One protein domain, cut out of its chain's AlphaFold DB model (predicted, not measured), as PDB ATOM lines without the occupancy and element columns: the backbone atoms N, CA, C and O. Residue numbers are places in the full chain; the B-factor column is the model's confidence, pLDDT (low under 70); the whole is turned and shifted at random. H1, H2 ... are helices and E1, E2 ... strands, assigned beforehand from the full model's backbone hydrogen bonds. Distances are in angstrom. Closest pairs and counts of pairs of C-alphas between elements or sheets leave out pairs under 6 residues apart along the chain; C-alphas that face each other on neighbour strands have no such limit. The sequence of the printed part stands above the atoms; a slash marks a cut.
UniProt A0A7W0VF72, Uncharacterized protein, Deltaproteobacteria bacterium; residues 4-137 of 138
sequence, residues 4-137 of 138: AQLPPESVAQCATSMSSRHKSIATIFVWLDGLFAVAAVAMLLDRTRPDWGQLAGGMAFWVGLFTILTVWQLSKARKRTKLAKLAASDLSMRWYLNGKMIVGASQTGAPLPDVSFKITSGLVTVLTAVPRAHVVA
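AT A GLANCE: This is residues 4 to 137 of the 138 residues of an uncharacterized protein of Deltaproteobacteria bacterium (UniProt A0A7W0VF72). A long hairpin of two helices, H1 and H2, makes the length of the domain, and a small head packs on the end where H1 begins and H2 ends. The head is a twisted sheet of four strands with the short helix H3; the turn between H1 and H2 is at the far end. The printed part has 134 residues, with three named helices and four named strands in the order E1 H1 H2 E2 E3 E4 H3. The sheet's order is E1 - E2 - E3 - E4, antiparallel throughout, and the class is mixed, helices and strands. The whole is only just extended, close to loose, with a radius of gyration of the C-alphas of 21.4 A and spans of 72 by 26 by 21 A.

IN THESE COORDINATES: E1 is residues 4 to 6, with C-alpha 4 at (176.695, 195.231, 198.725). H1, residues 8 to 45, is 55.1 A long and ends with C-alpha 45 at (154.877, 188.728, 142.540). H2, residues 52 to 89, is 54.8 A long. E2 is residues 94 to 98, 12.8 A, and E3 is residues 101 to 105, 12.4 A. E4, residues 111 to 118, is 14.7 A and bends by 84 degrees at residue 114. H3, residues 121 to 128, is 10.8 A and ends with C-alpha 128 at (170.276, 189.894, 196.889).

HOW THE PARTS SIT: H1 and H2 form a helical hairpin and touch at a shallow tilt of 16 degrees, opposite ways; their closest C-alphas, of Ser 19 and Ala 77, are 4.4 A apart. The domain has two layers, H1, H2 and H3 on one face of the sheet. H1 has a height over the sheet of 14.5 A and H2 of 11.7 A. E2, E3 and E4 form a meander, each strand the antiparallel neighbour of the one before. N 6 and O 95, 2.9 A, are within hydrogen-bond range between E1 and E2, as are N 96 and O 103, 2.9 A, in the hairpin E2 and E3, and N 117 and O 102, 2.9 A, in the hairpin E3 and E4. H3 only just touches H1, with 3 pairs of C-alphas within 8 A, made by residues 10 to 14 of H1 alone; the closest C-alphas, of Ser 10 and Leu 127, are 6.8 A apart. H2 and H3 are apart. In H1 and H2 every O i to N i+4 pair is within hydrogen-bond range, in H3 3 of 4.

THE WHOLE: The C-alphas of Thr 48 and Ala 137, the two farthest apart, are 72.9 A apart. The printed part has no cut and no long link. The mean pLDDT of the printed part is 72.2; 46 residues are under 70, among them residues 83 to 92 and 119 to 137.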
ATOM      1  N   ALA A   4     176.491 196.667 198.584       65.12
ATOM      2  CA  ALA A   4     176.695 195.231 198.725       65.12
ATOM      3  C   ALA A   4     177.792 194.780 197.753       65.12
ATOM      4  O   ALA A   4     177.666 194.970 196.536       65.12
ATOM      5  N   GLN A   5     178.865 194.185 198.280       72.81
ATOM      6  CA  GLN A   5     179.883 193.558 197.446       72.81
ATOM      7  C   GLN A   5     179.315 192.251 196.883       72.81
ATOM      8  O   GLN A   5     178.815 191.399 197.620       72.81
ATOM      9  N   LEU A   6     179.377 192.100 195.563       68.56
ATOM     10  CA  LEU A   6     178.896 190.918 194.861       68.56
ATOM     11  C   LEU A   6     180.074 190.017 194.481       68.56
ATOM     12  O   LEU A   6     181.093 190.515 193.993       68.56
ATOM     13  N   PRO A   7     179.945 188.687 194.635       72.44
ATOM     14  CA  PRO A   7     180.922 187.772 194.078       72.44
ATOM     15  C   PRO A   7     180.899 187.847 192.536       72.44
ATOM     16  O   PRO A   7     179.821 187.979 191.936       72.44
ATOM     17  N   PRO A   8     182.065 187.739 191.871       68.50
ATOM     18  CA  PRO A   8     182.186 187.883 190.416       68.50
ATOM     19  C   PRO A   8     181.348 186.849 189.646       68.50
ATOM     20  O   PRO A   8     180.796 187.152 188.587       68.50
ATOM     21  N   GLU A   9     181.156 185.655 190.210       69.19
ATOM     22  CA  GLU A   9     180.318 184.596 189.634       69.19
ATOM     23  C   GLU A   9     178.846 185.012 189.503       69.19
ATOM     24  O   GLU A   9     178.222 184.796 188.461       69.19
ATOM     25  N   SER A  10     178.287 185.673 190.522       68.50
ATOM     26  CA  SER A  10     176.903 186.160 190.490       68.50
ATOM     27  C   SER A  10     176.723 187.278 189.461       68.50
ATOM     28  O   SER A  10     175.699 187.341 188.778       68.50
ATOM     29  N   VAL A  11     177.740 188.125 189.282       68.94
ATOM     30  CA  VAL A  11     177.758 189.155 188.232       68.94
ATOM     31  C   VAL A  11     177.796 188.522 186.842       68.94
ATOM     32  O   VAL A  11     177.017 188.918 185.969       68.94
ATOM     33  N   ALA A  12     178.630 187.500 186.639       70.19
ATOM     34  CA  ALA A  12     178.717 186.768 185.377       70.19
ATOM     35  C   ALA A  12     177.398 186.047 185.034       70.19
ATOM     36  O   ALA A  12     176.903 186.157 183.905       70.19
ATOM     37  N   GLN A  13     176.763 185.381 186.005       70.75
ATOM     38  CA  GLN A  13     175.443 184.753 185.837       70.75
ATOM     39  C   GLN A  13     174.347 185.783 185.520       70.75
ATOM     40  O   GLN A  13     173.516 185.587 184.629       70.75
ATOM     41  N   CYS A  14     174.361 186.930 186.196       70.62
ATOM     42  CA  CYS A  14     173.400 187.995 185.935       70.62
ATOM     43  C   CYS A  14     173.566 188.584 184.524       70.62
ATOM     44  O   CYS A  14     172.596 188.715 183.769       70.62
ATOM     45  N   ALA A  15     174.802 188.888 184.128       71.62
ATOM     46  CA  ALA A  15     175.107 189.462 182.823       71.62
ATOM     47  C   ALA A  15     174.811 188.488 181.664       71.62
ATOM     48  O   ALA A  15     174.304 188.908 180.617       71.62
ATOM     49  N   THR A  16     175.039 187.183 181.854       73.50
ATOM     50  CA  THR A  16     174.657 186.134 180.888       73.50
ATOM     51  C   THR A  16     173.141 185.973 180.778       73.50
ATOM     52  O   THR A  16     172.624 185.971 179.659       73.50
ATOM     53  N   SER A  17     172.406 185.957 181.895       73.56
ATOM     54  CA  SER A  17     170.932 185.948 181.902       73.56
ATOM     55  C   SER A  17     170.351 187.170 181.178       73.56
ATOM     56  O   SER A  17     169.486 187.050 180.306       73.56
ATOM     57  N   MET A  18     170.900 188.360 181.441       72.44
ATOM     58  CA  MET A  18     170.524 189.579 180.724       72.44
ATOM     59  C   MET A  18     170.835 189.515 179.229       72.44
ATOM     60  O   MET A  18     170.044 190.007 178.422       72.44
ATOM     61  N   SER A  19     171.979 188.950 178.843       73.88
ATOM     62  CA  SER A  19     172.286 188.745 177.429       73.88
ATOM     63  C   SER A  19     171.321 187.764 176.782       73.88
ATOM     64  O   SER A  19     170.969 187.983 175.626       73.88
ATOM     65  N   SER A  20     170.941 186.692 177.477       74.56
ATOM     66  CA  SER A  20     170.001 185.699 176.959       74.56
ATOM     67  C   SER A  20     168.659 186.353 176.649       74.56
ATOM     68  O   SER A  20     168.188 186.262 175.522       74.56
ATOM     69  N   ARG A  21     168.125 187.168 177.572       76.75
ATOM     70  CA  ARG A  21     166.886 187.933 177.344       76.75
ATOM     71  C   ARG A  21     166.959 188.836 176.111       76.75
ATOM     72  O   ARG A  21     166.030 188.848 175.312       76.75
ATOM     73  N   HIS A  22     168.059 189.569 175.926       76.50
ATOM     74  CA  HIS A  22     168.233 190.411 174.733       76.50
ATOM     75  C   HIS A  22     168.359 189.603 173.445       76.50
ATOM     76  O   HIS A  22     167.836 190.029 172.421       76.50
ATOM     77  N   LYS A  23     169.011 188.434 173.492       74.94
ATOM     78  CA  LYS A  23     169.041 187.504 172.358       74.94
ATOM     79  C   LYS A  23     167.642 186.982 172.043       74.94
ATOM     80  O   LYS A  23     167.265 187.020 170.885       74.94
ATOM     81  N   SER A  24     166.854 186.588 173.045       80.38
ATOM     82  CA  SER A  24     165.467 186.146 172.846       80.38
ATOM     83  C   SER A  24     164.607 187.232 172.201       80.38
ATOM     84  O   SER A  24     163.877 186.947 171.259       80.38
ATOM     85  N   ILE A  25     164.726 188.487 172.653       80.25
ATOM     86  CA  ILE A  25     164.008 189.614 172.036       80.25
ATOM     87  C   ILE A  25     164.474 189.833 170.589       80.25
ATOM     88  O   ILE A  25     163.645 190.036 169.708       80.25
ATOM     89  N   ALA A  26     165.782 189.757 170.324       78.50
ATOM     90  CA  ALA A  26     166.306 189.841 168.963       78.50
ATOM     91  C   ALA A  26     165.758 188.715 168.071       78.50
ATOM     92  O   ALA A  26     165.370 188.979 166.941       78.50
ATOM     93  N   THR A  27     165.649 187.486 168.584       81.50
ATOM     94  CA  THR A  27     165.046 186.363 167.854       81.50
ATOM     95  C   THR A  27     163.592 186.646 167.478       81.50
ATOM     96  O   THR A  27     163.206 186.368 166.348       81.50
ATOM     97  N   ILE A  28     162.791 187.235 168.375       87.00
ATOM     98  CA  ILE A  28     161.401 187.625 168.068       87.00
ATOM     99  C   ILE A  28     161.362 188.621 166.904       87.00
ATOM    100  O   ILE A  28     160.561 188.460 165.987       87.00
ATOM    101  N   PHE A  29     162.247 189.621 166.907       84.44
ATOM    102  CA  PHE A  29     162.317 190.580 165.808       84.44
ATOM    103  C   PHE A  29     162.743 189.937 164.487       84.44
ATOM    104  O   PHE A  29     162.158 190.276 163.470       84.44
ATOM    105  N   VAL A  30     163.662 188.966 164.495       83.62
ATOM    106  CA  VAL A  30     164.032 188.204 163.284       83.62
ATOM    107  C   VAL A  30     162.840 187.434 162.712       83.62
ATOM    108  O   VAL A  30     162.656 187.406 161.499       83.62
ATOM    109  N   TRP A  31     162.013 186.818 163.560       87.56
ATOM    110  CA  TRP A  31     160.808 186.115 163.103       87.56
ATOM    111  C   TRP A  31     159.783 187.060 162.478       87.56
ATOM    112  O   TRP A  31     159.219 186.742 161.431       87.56
ATOM    113  N   LEU A  32     159.560 188.222 163.099       85.94
ATOM    114  CA  LEU A  32     158.698 189.259 162.532       85.94
ATOM    115  C   LEU A  32     159.257 189.745 161.193       85.94
ATOM    116  O   LEU A  32     158.530 189.762 160.207       85.94
ATOM    117  N   ASP A  33     160.551 190.046 161.135       83.62
ATOM    118  CA  ASP A  33     161.235 190.477 159.915       83.62
ATOM    119  C   ASP A  33     161.065 189.451 158.780       83.62
ATOM    120  O   ASP A  33     160.669 189.796 157.671       83.62
ATOM    121  N   GLY A  34     161.233 188.159 159.082       82.69
ATOM    122  CA  GLY A  34     160.997 187.068 158.133       82.69
ATOM    123  C   GLY A  34     159.554 187.000 157.616       82.69
ATOM    124  O   GLY A  34     159.346 186.844 156.414       82.69
ATOM    125  N   LEU A  35     158.554 187.162 158.489       87.50
ATOM    126  CA  LEU A  35     157.136 187.215 158.096       87.50
ATOM    127  C   LEU A  35     156.856 188.380 157.138       87.50
ATOM    128  O   LEU A  35     156.218 188.193 156.100       87.50
ATOM    129  N   PHE A  36     157.365 189.569 157.465       83.94
ATOM    130  CA  PHE A  36     157.210 190.761 156.635       83.94
ATOM    131  C   PHE A  36     157.974 190.644 155.308       83.94
ATOM    132  O   PHE A  36     157.454 191.050 154.270       83.94
ATOM    133  N   ALA A  37     159.156 190.023 155.302       82.00
ATOM    134  CA  ALA A  37     159.929 189.769 154.090       82.00
ATOM    135  C   ALA A  37     159.213 188.795 153.141       82.00
ATOM    136  O   ALA A  37     159.119 189.061 151.943       82.00
ATOM    137  N   VAL A  38     158.645 187.699 153.659       85.38
ATOM    138  CA  VAL A  38     157.851 186.753 152.854       85.38
ATOM    139  C   VAL A  38     156.611 187.438 152.277       85.38
ATOM    140  O   VAL A  38     156.319 187.277 151.091       85.38
ATOM    141  N   ALA A  39     155.915 188.253 153.075       82.38
ATOM    142  CA  ALA A  39     154.773 189.035 152.605       82.38
ATOM    143  C   ALA A  39     155.171 190.046 151.512       82.38
ATOM    144  O   ALA A  39     154.473 190.165 150.505       82.38
ATOM    145  N   ALA A  40     156.315 190.720 151.660       80.75
ATOM    146  CA  ALA A  40     156.842 191.641 150.654       80.75
ATOM    147  C   ALA A  40     157.168 190.927 149.331       80.75
ATOM    148  O   ALA A  40     156.826 191.436 148.265       80.75
ATOM    149  N   VAL A  41     157.778 189.736 149.384       81.56
ATOM    150  CA  VAL A  41     158.078 188.922 148.192       81.56
ATOM    151  C   VAL A  41     156.796 188.446 147.509       81.56
ATOM    152  O   VAL A  41     156.683 188.549 146.289       81.56
ATOM    153  N   ALA A  42     155.803 187.986 148.276       81.06
ATOM    154  CA  ALA A  42     154.504 187.594 147.733       81.06
ATOM    155  C   ALA A  42     153.800 188.772 147.033       81.06
ATOM    156  O   ALA A  42     153.273 188.614 145.934       81.06
ATOM    157  N   MET A  43     153.861 189.974 147.616       74.44
ATOM    158  CA  MET A  43     153.331 191.190 146.988       74.44
ATOM    159  C   MET A  43     154.119 191.599 145.740       74.44
ATOM    160  O   MET A  43     153.525 192.034 144.761       74.44
ATOM    161  N   LEU A  44     155.443 191.440 145.724       73.56
ATOM    162  CA  LEU A  44     156.288 191.701 144.550       73.56
ATOM    163  C   LEU A  44     155.934 190.825 143.341       73.56
ATOM    164  O   LEU A  44     156.174 191.257 142.212       73.56
ATOM    165  N   LEU A  45     155.381 189.633 143.576       78.50
ATOM    166  CA  LEU A  45     154.877 188.728 142.540       78.50
ATOM    167  C   LEU A  45     153.462 189.115 142.066       78.50
ATOM    168  O   LEU A  45     153.144 188.916 140.896       78.50
ATOM    169  N   ASP A  46     152.646 189.735 142.926       72.38
ATOM    170  CA  ASP A  46     151.280 190.207 142.634       72.38
ATOM    171  C   ASP A  46     151.254 191.713 142.274       72.38
ATOM    172  O   ASP A  46     150.694 192.553 142.983       72.38
ATOM    173  N   ARG A  47     151.914 192.083 141.163       65.88
ATOM    174  CA  ARG A  47     152.059 193.487 140.696       65.88
ATOM    175  C   ARG A  47     150.793 194.117 140.110       65.88
ATOM    176  O   ARG A  47     150.829 195.266 139.680       65.88
ATOM    177  N   THR A  48     149.690 193.386 140.042       71.81
ATOM    178  CA  THR A  48     148.445 193.838 139.400       71.81
ATOM    179  C   THR A  48     147.595 194.738 140.301       71.81
ATOM    180  O   THR A  48     146.605 195.301 139.835       71.81
ATOM    181  N   ARG A  49     147.966 194.910 141.578       69.62
ATOM    182  CA  ARG A  49     147.203 195.730 142.527       69.62
ATOM    183  C   ARG A  49     147.472 197.231 142.347       69.62
ATOM    184  O   ARG A  49     148.634 197.630 142.312       69.62
ATOM    185  N   PRO A  50     146.428 198.080 142.342       68.38
ATOM    186  CA  PRO A  50     146.580 199.533 142.210       68.38
ATOM    187  C   PRO A  50     147.383 200.165 143.363       68.38
ATOM    188  O   PRO A  50     148.099 201.137 143.144       68.38
ATOM    189  N   ASP A  51     147.369 199.555 144.555       76.94
ATOM    190  CA  ASP A  51     148.050 200.067 145.758       76.94
ATOM    191  C   ASP A  51     149.429 199.425 146.012       76.94
ATOM    192  O   ASP A  51     150.003 199.538 147.101       76.94
ATOM    193  N   TRP A  52     149.977 198.720 145.018       74.88
ATOM    194  CA  TRP A  52     151.195 197.915 145.157       74.88
ATOM    195  C   TRP A  52     152.394 198.709 145.694       74.88
ATOM    196  O   TRP A  52     153.091 198.242 146.594       74.88
ATOM    197  N   GLY A  53     152.612 199.931 145.198       74.38
ATOM    198  CA  GLY A  53     153.736 200.768 145.627       74.38
ATOM    199  C   GLY A  53     153.645 201.203 147.094       74.38
ATOM    200  O   GLY A  53     154.656 201.227 147.797       74.38
ATOM    201  N   GLN A  54     152.434 201.492 147.582       79.31
ATOM    202  CA  GLN A  54     152.216 201.923 148.965       79.31
ATOM    203  C   GLN A  54     152.370 200.751 149.943       79.31
ATOM    204  O   GLN A  54     152.999 200.893 150.994       79.31
ATOM    205  N   LEU A  55     151.878 199.568 149.560       77.38
ATOM    206  CA  LEU A  55     152.045 198.334 150.328       77.38
ATOM    207  C   LEU A  55     153.508 197.869 150.355       77.38
ATOM    208  O   LEU A  55     154.032 197.575 151.427       77.38
ATOM    209  N   ALA A  56     154.198 197.866 149.212       76.81
ATOM    210  CA  ALA A  56     155.609 197.489 149.131       76.81
ATOM    211  C   ALA A  56     156.507 198.438 149.943       76.81
ATOM    212  O   ALA A  56     157.382 197.978 150.678       76.81
ATOM    213  N   GLY A  57     156.256 199.753 149.875       79.94
ATOM    214  CA  GLY A  57     156.965 200.748 150.683       79.94
ATOM    215  C   GLY A  57     156.727 200.571 152.186       79.94
ATOM    216  O   GLY A  57     157.677 200.604 152.969       79.94
ATOM    217  N   GLY A  58     155.479 200.309 152.591       83.31
ATOM    218  CA  GLY A  58     155.135 200.016 153.984       83.31
ATOM    219  C   GLY A  58     155.827 198.755 154.508       83.31
ATOM    220  O   GLY A  58     156.394 198.772 155.599       83.31
ATOM    221  N   MET A  59     155.848 197.678 153.720       82.19
ATOM    222  CA  MET A  59     156.522 196.430 154.096       82.19
ATOM    223  C   MET A  59     158.042 196.607 154.197       82.19
ATOM    224  O   MET A  59     158.640 196.166 155.175       82.19
ATOM    225  N   ALA A  60     158.666 197.308 153.244       82.19
ATOM    226  CA  ALA A  60     160.099 197.603 153.281       82.19
ATOM    227  C   ALA A  60     160.494 198.434 154.516       82.19
ATOM    228  O   ALA A  60     161.540 198.186 155.120       82.19
ATOM    229  N   PHE A  61     159.642 199.378 154.930       86.25
ATOM    230  CA  PHE A  61     159.838 200.142 156.162       86.25
ATOM    231  C   PHE A  61     159.824 199.243 157.406       86.25
ATOM    232  O   PHE A  61     160.724 199.348 158.239       86.25
ATOM    233  N   TRP A  62     158.842 198.342 157.527       84.62
ATOM    234  CA  TRP A  62     158.749 197.428 158.672       84.62
ATOM    235  C   TRP A  62     159.922 196.456 158.739       84.62
ATOM    236  O   TRP A  62     160.503 196.302 159.814       84.62
ATOM    237  N   VAL A  63     160.312 195.873 157.602       85.75
ATOM    238  CA  VAL A  63     161.505 195.018 157.489       85.75
ATOM    239  C   VAL A  63     162.736 195.778 157.988       85.75
ATOM    240  O   VAL A  63     163.374 195.384 158.964       85.75
ATOM    241  N   GLY A  64     163.002 196.964 157.425       86.19
ATOM    242  CA  GLY A  64     164.129 197.798 157.845       86.19
ATOM    243  C   GLY A  64     164.108 198.151 159.339       86.19
ATOM    244  O   GLY A  64     165.136 198.059 160.017       86.19
ATOM    245  N   LEU A  65     162.941 198.507 159.884       88.50
ATOM    246  CA  LEU A  65     162.775 198.830 161.301       88.50
ATOM    247  C   LEU A  65     163.095 197.628 162.203       88.50
ATOM    248  O   LEU A  65     163.852 197.771 163.169       88.50
ATOM    249  N   PHE A  66     162.563 196.443 161.897       86.44
ATOM    250  CA  PHE A  66     162.817 195.235 162.688       86.44
ATOM    251  C   PHE A  66     164.267 194.765 162.578       86.44
ATOM    252  O   PHE A  66     164.852 194.373 163.596       86.44
ATOM    253  N   THR A  67     164.896 194.884 161.407       82.12
ATOM    254  CA  THR A  67     166.329 194.607 161.253       82.12
ATOM    255  C   THR A  67     167.165 195.529 162.154       82.12
ATOM    256  O   THR A  67     168.018 195.053 162.910       82.12
ATOM    257  N   ILE A  68     166.898 196.844 162.158       88.44
ATOM    258  CA  ILE A  68     167.620 197.814 163.006       88.44
ATOM    259  C   ILE A  68     167.433 197.488 164.494       88.44
ATOM    260  O   ILE A  68     168.407 197.458 165.256       88.44
ATOM    261  N   LEU A  69     166.199 197.196 164.918       85.31
ATOM    262  CA  LEU A  69     165.896 196.816 166.301       85.31
ATOM    263  C   LEU A  69     166.619 195.526 166.709       85.31
ATOM    264  O   LEU A  69     167.175 195.451 167.809       85.31
ATOM    265  N   THR A  70     166.683 194.537 165.817       81.00
ATOM    266  CA  THR A  70     167.422 193.283 166.024       81.00
ATOM    267  C   THR A  70     168.906 193.550 166.255       81.00
ATOM    268  O   THR A  70     169.478 193.094 167.253       81.00
ATOM    269  N   VAL A  71     169.538 194.333 165.374       86.00
ATOM    270  CA  VAL A  71     170.960 194.695 165.485       86.00
ATOM    271  C   VAL A  71     171.228 195.452 166.784       86.00
ATOM    272  O   VAL A  71     172.212 195.171 167.478       86.00
ATOM    273  N   TRP A  72     170.337 196.367 167.172       86.38
ATOM    274  CA  TRP A  72     170.463 197.119 168.419       86.38
ATOM    275  C   TRP A  72     170.413 196.216 169.657       86.38
ATOM    276  O   TRP A  72     171.260 196.343 170.552       86.38
ATOM    277  N   GLN A  73     169.483 195.258 169.705       80.25
ATOM    278  CA  GLN A  73     169.386 194.304 170.816       80.25
ATOM    279  C   GLN A  73     170.579 193.343 170.859       80.25
ATOM    280  O   GLN A  73     171.135 193.091 171.933       80.25
ATOM    281  N   LEU A  74     171.052 192.870 169.703       77.00
ATOM    282  CA  LEU A  74     172.263 192.048 169.611       77.00
ATOM    283  C   LEU A  74     173.510 192.812 170.064       77.00
ATOM    284  O   LEU A  74     174.346 192.249 170.773       77.00
ATOM    285  N   SER A  75     173.632 194.095 169.719       81.69
ATOM    286  CA  SER A  75     174.723 194.956 170.188       81.69
ATOM    287  C   SER A  75     174.721 195.073 171.715       81.69
ATOM    288  O   SER A  75     175.754 194.868 172.361       81.69
ATOM    289  N   LYS A  76     173.547 195.280 172.328       77.44
ATOM    290  CA  LYS A  76     173.403 195.271 173.794       77.44
ATOM    291  C   LYS A  76     173.767 193.921 174.412       77.44
ATOM    292  O   LYS A  76     174.467 193.893 175.424       77.44
ATOM    293  N   ALA A  77     173.340 192.811 173.811       72.25
ATOM    294  CA  ALA A  77     173.689 191.465 174.265       72.25
ATOM    295  C   ALA A  77     175.207 191.212 174.198       72.25
ATOM    296  O   ALA A  77     175.804 190.704 175.149       72.25
ATOM    297  N   ARG A  78     175.862 191.627 173.104       75.56
ATOM    298  CA  ARG A  78     177.320 191.521 172.917       75.56
ATOM    299  C   ARG A  78     178.094 192.355 173.935       75.56
ATOM    300  O   ARG A  78     179.043 191.854 174.527       75.56
ATOM    301  N   LYS A  79     177.674 193.598 174.195       75.00
ATOM    302  CA  LYS A  79     178.299 194.432 175.239       75.00
ATOM    303  C   LYS A  79     178.201 193.765 176.614       75.00
ATOM    304  O   LYS A  79     179.201 193.644 177.308       75.00
ATOM    305  N   ARG A  80     177.025 193.241 176.974       72.56
ATOM    306  CA  ARG A  80     176.809 192.579 178.274       72.56
ATOM    307  C   ARG A  80     177.555 191.256 178.420       72.56
ATOM    308  O   ARG A  80     178.061 190.977 179.495       72.56
ATOM    309  N   THR A  81     177.677 190.463 177.356       69.25
ATOM    310  CA  THR A  81     178.501 189.237 177.376       69.25
ATOM    311  C   THR A  81     179.987 189.533 177.479       69.25
ATOM    312  O   THR A  81     180.688 188.799 178.168       69.25
ATOM    313  N   LYS A  82     180.475 190.607 176.843       71.94
ATOM    314  CA  LYS A  82     181.855 191.072 177.041       71.94
ATOM    315  C   LYS A  82     182.099 191.473 178.495       71.94
ATOM    316  O   LYS A  82     183.069 191.001 179.068       71.94
ATOM    317  N   LEU A  83     181.187 192.235 179.104       66.81
ATOM    318  CA  LEU A  83     181.266 192.593 180.527       66.81
ATOM    319  C   LEU A  83     181.194 191.367 181.448       66.81
ATOM    320  O   LEU A  83     181.968 191.278 182.389       66.81
ATOM    321  N   ALA A  84     180.333 190.389 181.142       63.19
ATOM    322  CA  ALA A  84     180.248 189.126 181.882       63.19
ATOM    323  C   ALA A  84     181.564 188.339 181.835       63.19
ATOM    324  O   ALA A  84     182.007 187.805 182.846       63.19
ATOM    325  N   LYS A  85     182.181 188.264 180.649       67.19
ATOM    326  CA  LYS A  85     183.480 187.613 180.473       67.19
ATOM    327  C   LYS A  85     184.571 188.346 181.243       67.19
ATOM    328  O   LYS A  85     185.351 187.681 181.902       67.19
ATOM    329  N   LEU A  86     184.573 189.678 181.198       67.75
ATOM    330  CA  LEU A  86     185.535 190.508 181.924       67.75
ATOM    331  C   LEU A  86     185.402 190.318 183.443       67.75
ATOM    332  O   LEU A  86     186.404 190.142 184.127       67.75
ATOM    333  N   ALA A  87     184.163 190.237 183.942       62.09
ATOM    334  CA  ALA A  87     183.853 189.924 185.337       62.09
ATOM    335  C   ALA A  87     184.302 188.530 185.779       62.09
ATOM    336  O   ALA A  87     184.689 188.356 186.929       62.09
ATOM    337  N   ALA A  88     184.236 187.545 184.884       62.47
ATOM    338  CA  ALA A  88     184.662 186.181 185.170       62.47
ATOM    339  C   ALA A  88     186.182 185.981 185.031       62.47
ATOM    340  O   ALA A  88     186.724 185.074 185.652       62.47
ATOM    341  N   SER A  89     186.864 186.784 184.205       65.50
ATOM    342  CA  SER A  89     188.297 186.628 183.926       65.50
ATOM    343  C   SER A  89     189.202 187.449 184.841       65.50
ATOM    344  O   SER A  89     190.310 187.014 185.133       65.50
ATOM    345  N   ASP A  90     188.765 188.638 185.264       68.62
ATOM    346  CA  ASP A  90     189.578 189.526 186.094       68.62
ATOM    347  C   ASP A  90     189.222 189.362 187.577       68.62
ATOM    348  O   ASP A  90     188.345 190.039 188.116       68.62
ATOM    349  N   LEU A  91     189.932 188.443 188.237       65.00
ATOM    350  CA  LEU A  91     189.820 188.168 189.678       65.00
ATOM    351  C   LEU A  91     190.176 189.374 190.556       65.00
ATOM    352  O   LEU A  91     189.917 189.362 191.759       65.00
ATOM    353  N   SER A  92     190.793 190.401 189.974       67.06
ATOM    354  CA  SER A  92     191.245 191.574 190.703       67.06
ATOM    355  C   SER A  92     190.223 192.711 190.740       67.06
ATOM    356  O   SER A  92     190.347 193.631 191.553       67.06
ATOM    357  N   MET A  93     189.170 192.627 189.923       70.62
ATOM    358  CA  MET A  93     188.048 193.558 189.968       70.62
ATOM    359  C   MET A  93     187.084 193.223 191.102       70.62
ATOM    360  O   MET A  93     186.668 192.079 191.296       70.62
ATOM    361  N   ARG A  94     186.660 194.261 191.822       76.31
ATOM    362  CA  ARG A  94     185.588 194.165 192.816       76.31
ATOM    363  C   ARG A  94     184.288 194.659 192.208       76.31
ATOM    364  O   ARG A  94     184.276 195.625 191.453       76.31
ATOM    365  N   TRP A  95     183.189 194.003 192.550       75.62
ATOM    366  CA  TRP A  95     181.877 194.322 192.007       75.62
ATOM    367  C   TRP A  95     180.946 194.778 193.115       75.62
ATOM    368  O   TRP A  95     180.833 194.121 194.149       75.62
ATOM    369  N   TYR A  96     180.262 195.891 192.882       76.25
ATOM    370  CA  TYR A  96     179.352 196.498 193.843       76.25
ATOM    371  C   TYR A  96     177.963 196.634 193.237       76.25
ATOM    372  O   TYR A  96     177.807 197.000 192.069       76.25
ATOM    373  N   LEU A  97     176.943 196.360 194.045       72.50
ATOM    374  CA  LEU A  97     175.562 196.669 193.710       72.50
ATOM    375  C   LEU A  97     175.214 198.060 194.243       72.50
ATOM    376  O   LEU A  97     175.165 198.265 195.451       72.50
ATOM    377  N   ASN A  98     174.935 198.998 193.342       74.81
ATOM    378  CA  ASN A  98     174.388 200.308 193.682       74.81
ATOM    379  C   ASN A  98     172.977 200.432 193.088       74.81
ATOM    380  O   ASN A  98     172.786 200.729 191.902       74.81
ATOM    381  N   GLY A  99     171.966 200.115 193.901       73.38
ATOM    382  CA  GLY A  99     170.562 200.098 193.492       73.38
ATOM    383  C   GLY A  99     170.291 199.118 192.344       73.38
ATOM    384  O   GLY A  99     170.241 197.908 192.538       73.38
ATOM    385  N   LYS A 100     170.093 199.642 191.126       70.69
ATOM    386  CA  LYS A 100     169.861 198.843 189.900       70.69
ATOM    387  C   LYS A 100     171.091 198.769 188.995       70.69
ATOM    388  O   LYS A 100     170.948 198.452 187.816       70.69
ATOM    389  N   MET A 101     172.271 199.114 189.497       74.62
ATOM    390  CA  MET A 101     173.502 199.173 188.718       74.62
ATOM    391  C   MET A 101     174.565 198.286 189.355       74.62
ATOM    392  O   MET A 101     174.839 198.410 190.545       74.62
ATOM    393  N   ILE A 102     175.156 197.400 188.557       74.38
ATOM    394  CA  ILE A 102     176.397 196.725 188.937       74.38
ATOM    395  C   ILE A 102     177.541 197.634 188.510       74.38
ATOM    396  O   ILE A 102     177.624 197.995 187.335       74.38
ATOM    397  N   VAL A 103     178.387 198.005 189.463       77.50
ATOM    398  CA  VAL A 103     179.568 198.842 189.255       77.50
ATOM    399  C   VAL A 103     180.803 197.975 189.452       77.50
ATOM    400  O   VAL A 103     180.979 197.379 190.515       77.50
ATOM    401  N   GLY A 104     181.640 197.883 188.420       76.25
ATOM    402  CA  GLY A 104     182.984 197.331 188.560       76.25
ATOM    403  C   GLY A 104     183.899 198.389 189.169       76.25
ATOM    404  O   GLY A 104     183.843 199.550 188.768       76.25
ATOM    405  N   ALA A 105     184.730 198.012 190.131       76.62
ATOM    406  CA  ALA A 105     185.768 198.865 190.685       76.62
ATOM    407  C   ALA A 105     187.136 198.196 190.553       76.62
ATOM    408  O   ALA A 105     187.269 196.971 190.644       76.62
ATOM    409  N   SER A 106     188.151 199.032 190.353       72.25
ATOM    410  CA  SER A 106     189.554 198.622 190.373       72.25
ATOM    411  C   SER A 106     189.964 198.141 191.771       72.25
ATOM    412  O   SER A 106     189.279 198.413 192.761       72.25
ATOM    413  N   GLN A 107     191.122 197.487 191.881       68.19
ATOM    414  CA  GLN A 107     191.735 197.094 193.158       68.19
ATOM    415  C   GLN A 107     191.896 198.276 194.131       68.19
ATOM    416  O   GLN A 107     191.861 198.092 195.345       68.19
ATOM    417  N   THR A 108     192.027 199.496 193.603       67.25
ATOM    418  CA  THR A 108     192.127 200.749 194.367       67.25
ATOM    419  C   THR A 108     190.779 201.291 194.857       67.25
ATOM    420  O   THR A 108     190.734 202.348 195.477       67.25
ATOM    421  N   GLY A 109     189.666 200.608 194.562       60.28
ATOM    422  CA  GLY A 109     188.311 201.049 194.901       60.28
ATOM    423  C   GLY A 109     187.733 202.106 193.954       60.28
ATOM    424  O   GLY A 109     186.586 202.511 194.126       60.28
ATOM    425  N   ALA A 110     188.482 202.533 192.932       72.19
ATOM    426  CA  ALA A 110     187.993 203.493 191.948       72.19
ATOM    427  C   ALA A 110     186.911 202.855 191.048       72.19
ATOM    428  O   ALA A 110     187.161 201.787 190.474       72.19
ATOM    429  N   PRO A 111     185.728 203.483 190.893       67.56
ATOM    430  CA  PRO A 111     184.671 202.971 190.030       67.56
ATOM    431  C   PRO A 111     185.084 203.066 188.557       67.56
ATOM    432  O   PRO A 111     185.557 204.102 188.093       67.56
ATOM    433  N   LEU A 112     184.867 201.985 187.812       74.19
ATOM    434  CA  LEU A 112     185.113 201.887 186.376       74.19
ATOM    435  C   LEU A 112     183.767 201.991 185.636       74.19
ATOM    436  O   LEU A 112     183.034 200.997 185.528       74.19
ATOM    437  N   PRO A 113     183.400 203.181 185.123       65.50
ATOM    438  CA  PRO A 113     182.109 203.385 184.467       65.50
ATOM    439  C   PRO A 113     181.955 202.530 183.204       65.50
ATOM    440  O   PRO A 113     180.861 202.033 182.938       65.50
ATOM    441  N   ASP A 114     183.050 202.257 182.490       66.38
ATOM    442  CA  ASP A 114     183.058 201.407 181.290       66.38
ATOM    443  C   ASP A 114     182.705 199.944 181.574       66.38
ATOM    444  O   ASP A 114     182.282 199.206 180.681       66.38
ATOM    445  N   VAL A 115     182.851 199.528 182.833       64.94
ATOM    446  CA  VAL A 115     182.639 198.154 183.295       64.94
ATOM    447  C   VAL A 115     181.309 198.023 184.059       64.94
ATOM    448  O   VAL A 115     180.940 196.953 184.539       64.94
ATOM    449  N   SER A 116     180.532 199.104 184.128       70.75
ATOM    450  CA  SER A 116     179.285 199.172 184.887       70.75
ATOM    451  C   SER A 116     178.057 198.904 184.010       70.75
ATOM    452  O   SER A 116     177.986 199.345 182.861       70.75
ATOM    453  N   PHE A 117     177.042 198.203 184.534       70.50
ATOM    454  CA  PHE A 117     175.820 197.943 183.767       70.50
ATOM    455  C   PHE A 117     174.497 197.966 184.546       70.50
ATOM    456  O   PHE A 117     174.361 197.541 185.691       70.50
ATOM    457  N   LYS A 118     173.491 198.447 183.803       74.19
ATOM    458  CA  LYS A 118     172.041 198.442 184.038       74.19
ATOM    459  C   LYS A 118     171.433 197.065 184.331       74.19
ATOM    460  O   LYS A 118     171.231 196.352 183.344       74.19
ATOM    461  N   ILE A 119     171.037 196.722 185.559       68.81
ATOM    462  CA  ILE A 119     170.218 195.524 185.832       68.81
ATOM    463  C   ILE A 119     168.719 195.842 185.954       68.81
ATOM    464  O   ILE A 119     168.306 196.961 186.259       68.81
ATOM    465  N   THR A 120     167.878 194.838 185.704       69.06
ATOM    466  CA  THR A 120     166.418 194.917 185.887       69.06
ATOM    467  C   THR A 120     166.043 194.546 187.326       69.06
ATOM    468  O   THR A 120     166.694 193.684 187.906       69.06
ATOM    469  N   SER A 121     164.966 195.118 187.884       60.84
ATOM    470  CA  SER A 121     164.547 194.884 189.280       60.84
ATOM    471  C   SER A 121     164.434 193.400 189.659       60.84
ATOM    472  O   SER A 121     164.902 193.016 190.718       60.84
ATOM    473  N   GLY A 122     163.899 192.542 188.780       58.53
ATOM    474  CA  GLY A 122     163.784 191.105 189.077       58.53
ATOM    475  C   GLY A 122     165.126 190.367 189.194       58.53
ATOM    476  O   GLY A 122     165.198 189.339 189.848       58.53
ATOM    477  N   LEU A 123     166.200 190.890 188.590       60.06
ATOM    478  CA  LEU A 123     167.555 190.345 188.742       60.06
ATOM    479  C   LEU A 123     168.257 190.890 189.991       60.06
ATOM    480  O   LEU A 123     169.126 190.210 190.523       60.06
ATOM    481  N   VAL A 124     167.856 192.073 190.475       58.41
ATOM    482  CA  VAL A 124     168.303 192.606 191.772       58.41
ATOM    483  C   VAL A 124     167.872 191.652 192.882       58.41
ATOM    484  O   VAL A 124     168.712 191.236 193.664       58.41
ATOM    485  N   THR A 125     166.610 191.213 192.874       56.19
ATOM    486  CA  THR A 125     166.073 190.270 193.868       56.19
ATOM    487  C   THR A 125     166.822 188.937 193.883       56.19
ATOM    488  O   THR A 125     167.094 188.401 194.950       56.19
ATOM    489  N   VAL A 126     167.198 188.413 192.709       59.47
ATOM    490  CA  VAL A 126     167.971 187.161 192.601       59.47
ATOM    491  C   VAL A 126     169.393 187.344 193.132       59.47
ATOM    492  O   VAL A 126     169.894 186.465 193.820       59.47
ATOM    493  N   LEU A 127     170.029 188.488 192.862       57.56
ATOM    494  CA  LEU A 127     171.375 188.800 193.355       57.56
ATOM    495  C   LEU A 127     171.416 189.032 194.870       57.56
ATOM    496  O   LEU A 127     172.366 188.606 195.517       57.56
ATOM    497  N   THR A 128     170.391 189.668 195.438       56.09
ATOM    498  CA  THR A 128     170.276 189.894 196.889       56.09
ATOM    499  C   THR A 128     169.816 188.654 197.657       56.09
ATOM    500  O   THR A 128     169.992 188.599 198.866       56.09
ATOM    501  N   ALA A 129     169.227 187.663 196.979       50.38
ATOM    502  CA  ALA A 129     168.814 186.392 197.580       50.38
ATOM    503  C   ALA A 129     169.955 185.361 197.675       50.38
ATOM    504  O   ALA A 129     169.795 184.342 198.346       50.38
ATOM    505  N   VAL A 130     171.105 185.595 197.025       49.41
ATOM    506  CA  VAL A 130     172.287 184.734 197.179       49.41
ATOM    507  C   VAL A 130     172.911 185.006 198.559       49.41
ATOM    508  O   VAL A 130     173.374 186.122 198.797       49.41
ATOM    509  N   PRO A 131     173.005 184.008 199.460       41.72
ATOM    510  CA  PRO A 131     173.363 184.195 200.874       41.72
ATOM    511  C   PRO A 131     174.845 184.550 201.133       41.72
ATOM    512  O   PRO A 131     175.330 184.411 202.251       41.72
ATOM    513  N   ARG A 132     175.587 185.001 200.112       44.88
ATOM    514  CA  ARG A 132     177.008 185.393 200.193       44.88
ATOM    515  C   ARG A 132     177.296 186.842 199.798       44.88
ATOM    516  O   ARG A 132     178.462 187.230 199.772       44.88
ATOM    517  N   ALA A 133     176.281 187.652 199.493       44.09
ATOM    518  CA  ALA A 133     176.487 189.092 199.395       44.09
ATOM    519  C   ALA A 133     176.713 189.626 200.816       44.09
ATOM    520  O   ALA A 133     175.765 189.960 201.522       44.09
ATOM    521  N   HIS A 134     177.969 189.627 201.270       43.91
ATOM    522  CA  HIS A 134     178.348 190.321 202.491       43.91
ATOM    523  C   HIS A 134     177.965 191.790 202.301       43.91
ATOM    524  O   HIS A 134     178.566 192.513 201.504       43.91
ATOM    525  N   VAL A 135     176.899 192.203 202.983       40.44
ATOM    526  CA  VAL A 135     176.524 193.605 203.100       40.44
ATOM    527  C   VAL A 135     177.644 194.247 203.905       40.44
ATOM    528  O   VAL A 135     177.718 194.084 205.120       40.44
ATOM    529  N   VAL A 136     178.578 194.900 203.217       40.69
ATOM    530  CA  VAL A 136     179.560 195.749 203.881       40.69
ATOM    531  C   VAL A 136     178.801 197.021 204.223       40.69
ATOM    532  O   VAL A 136     178.571 197.871 203.363       40.69
ATOM    533  N   ALA A 137     178.307 197.085 205.458       34.91
ATOM    534  CA  ALA A 137     177.766 198.311 206.014       34.91
ATOM    535  C   ALA A 137     178.900 199.345 206.037       34.91
ATOM    536  O   ALA A 137     179.931 199.125 206.675       34.91
TER     537      ALA A 137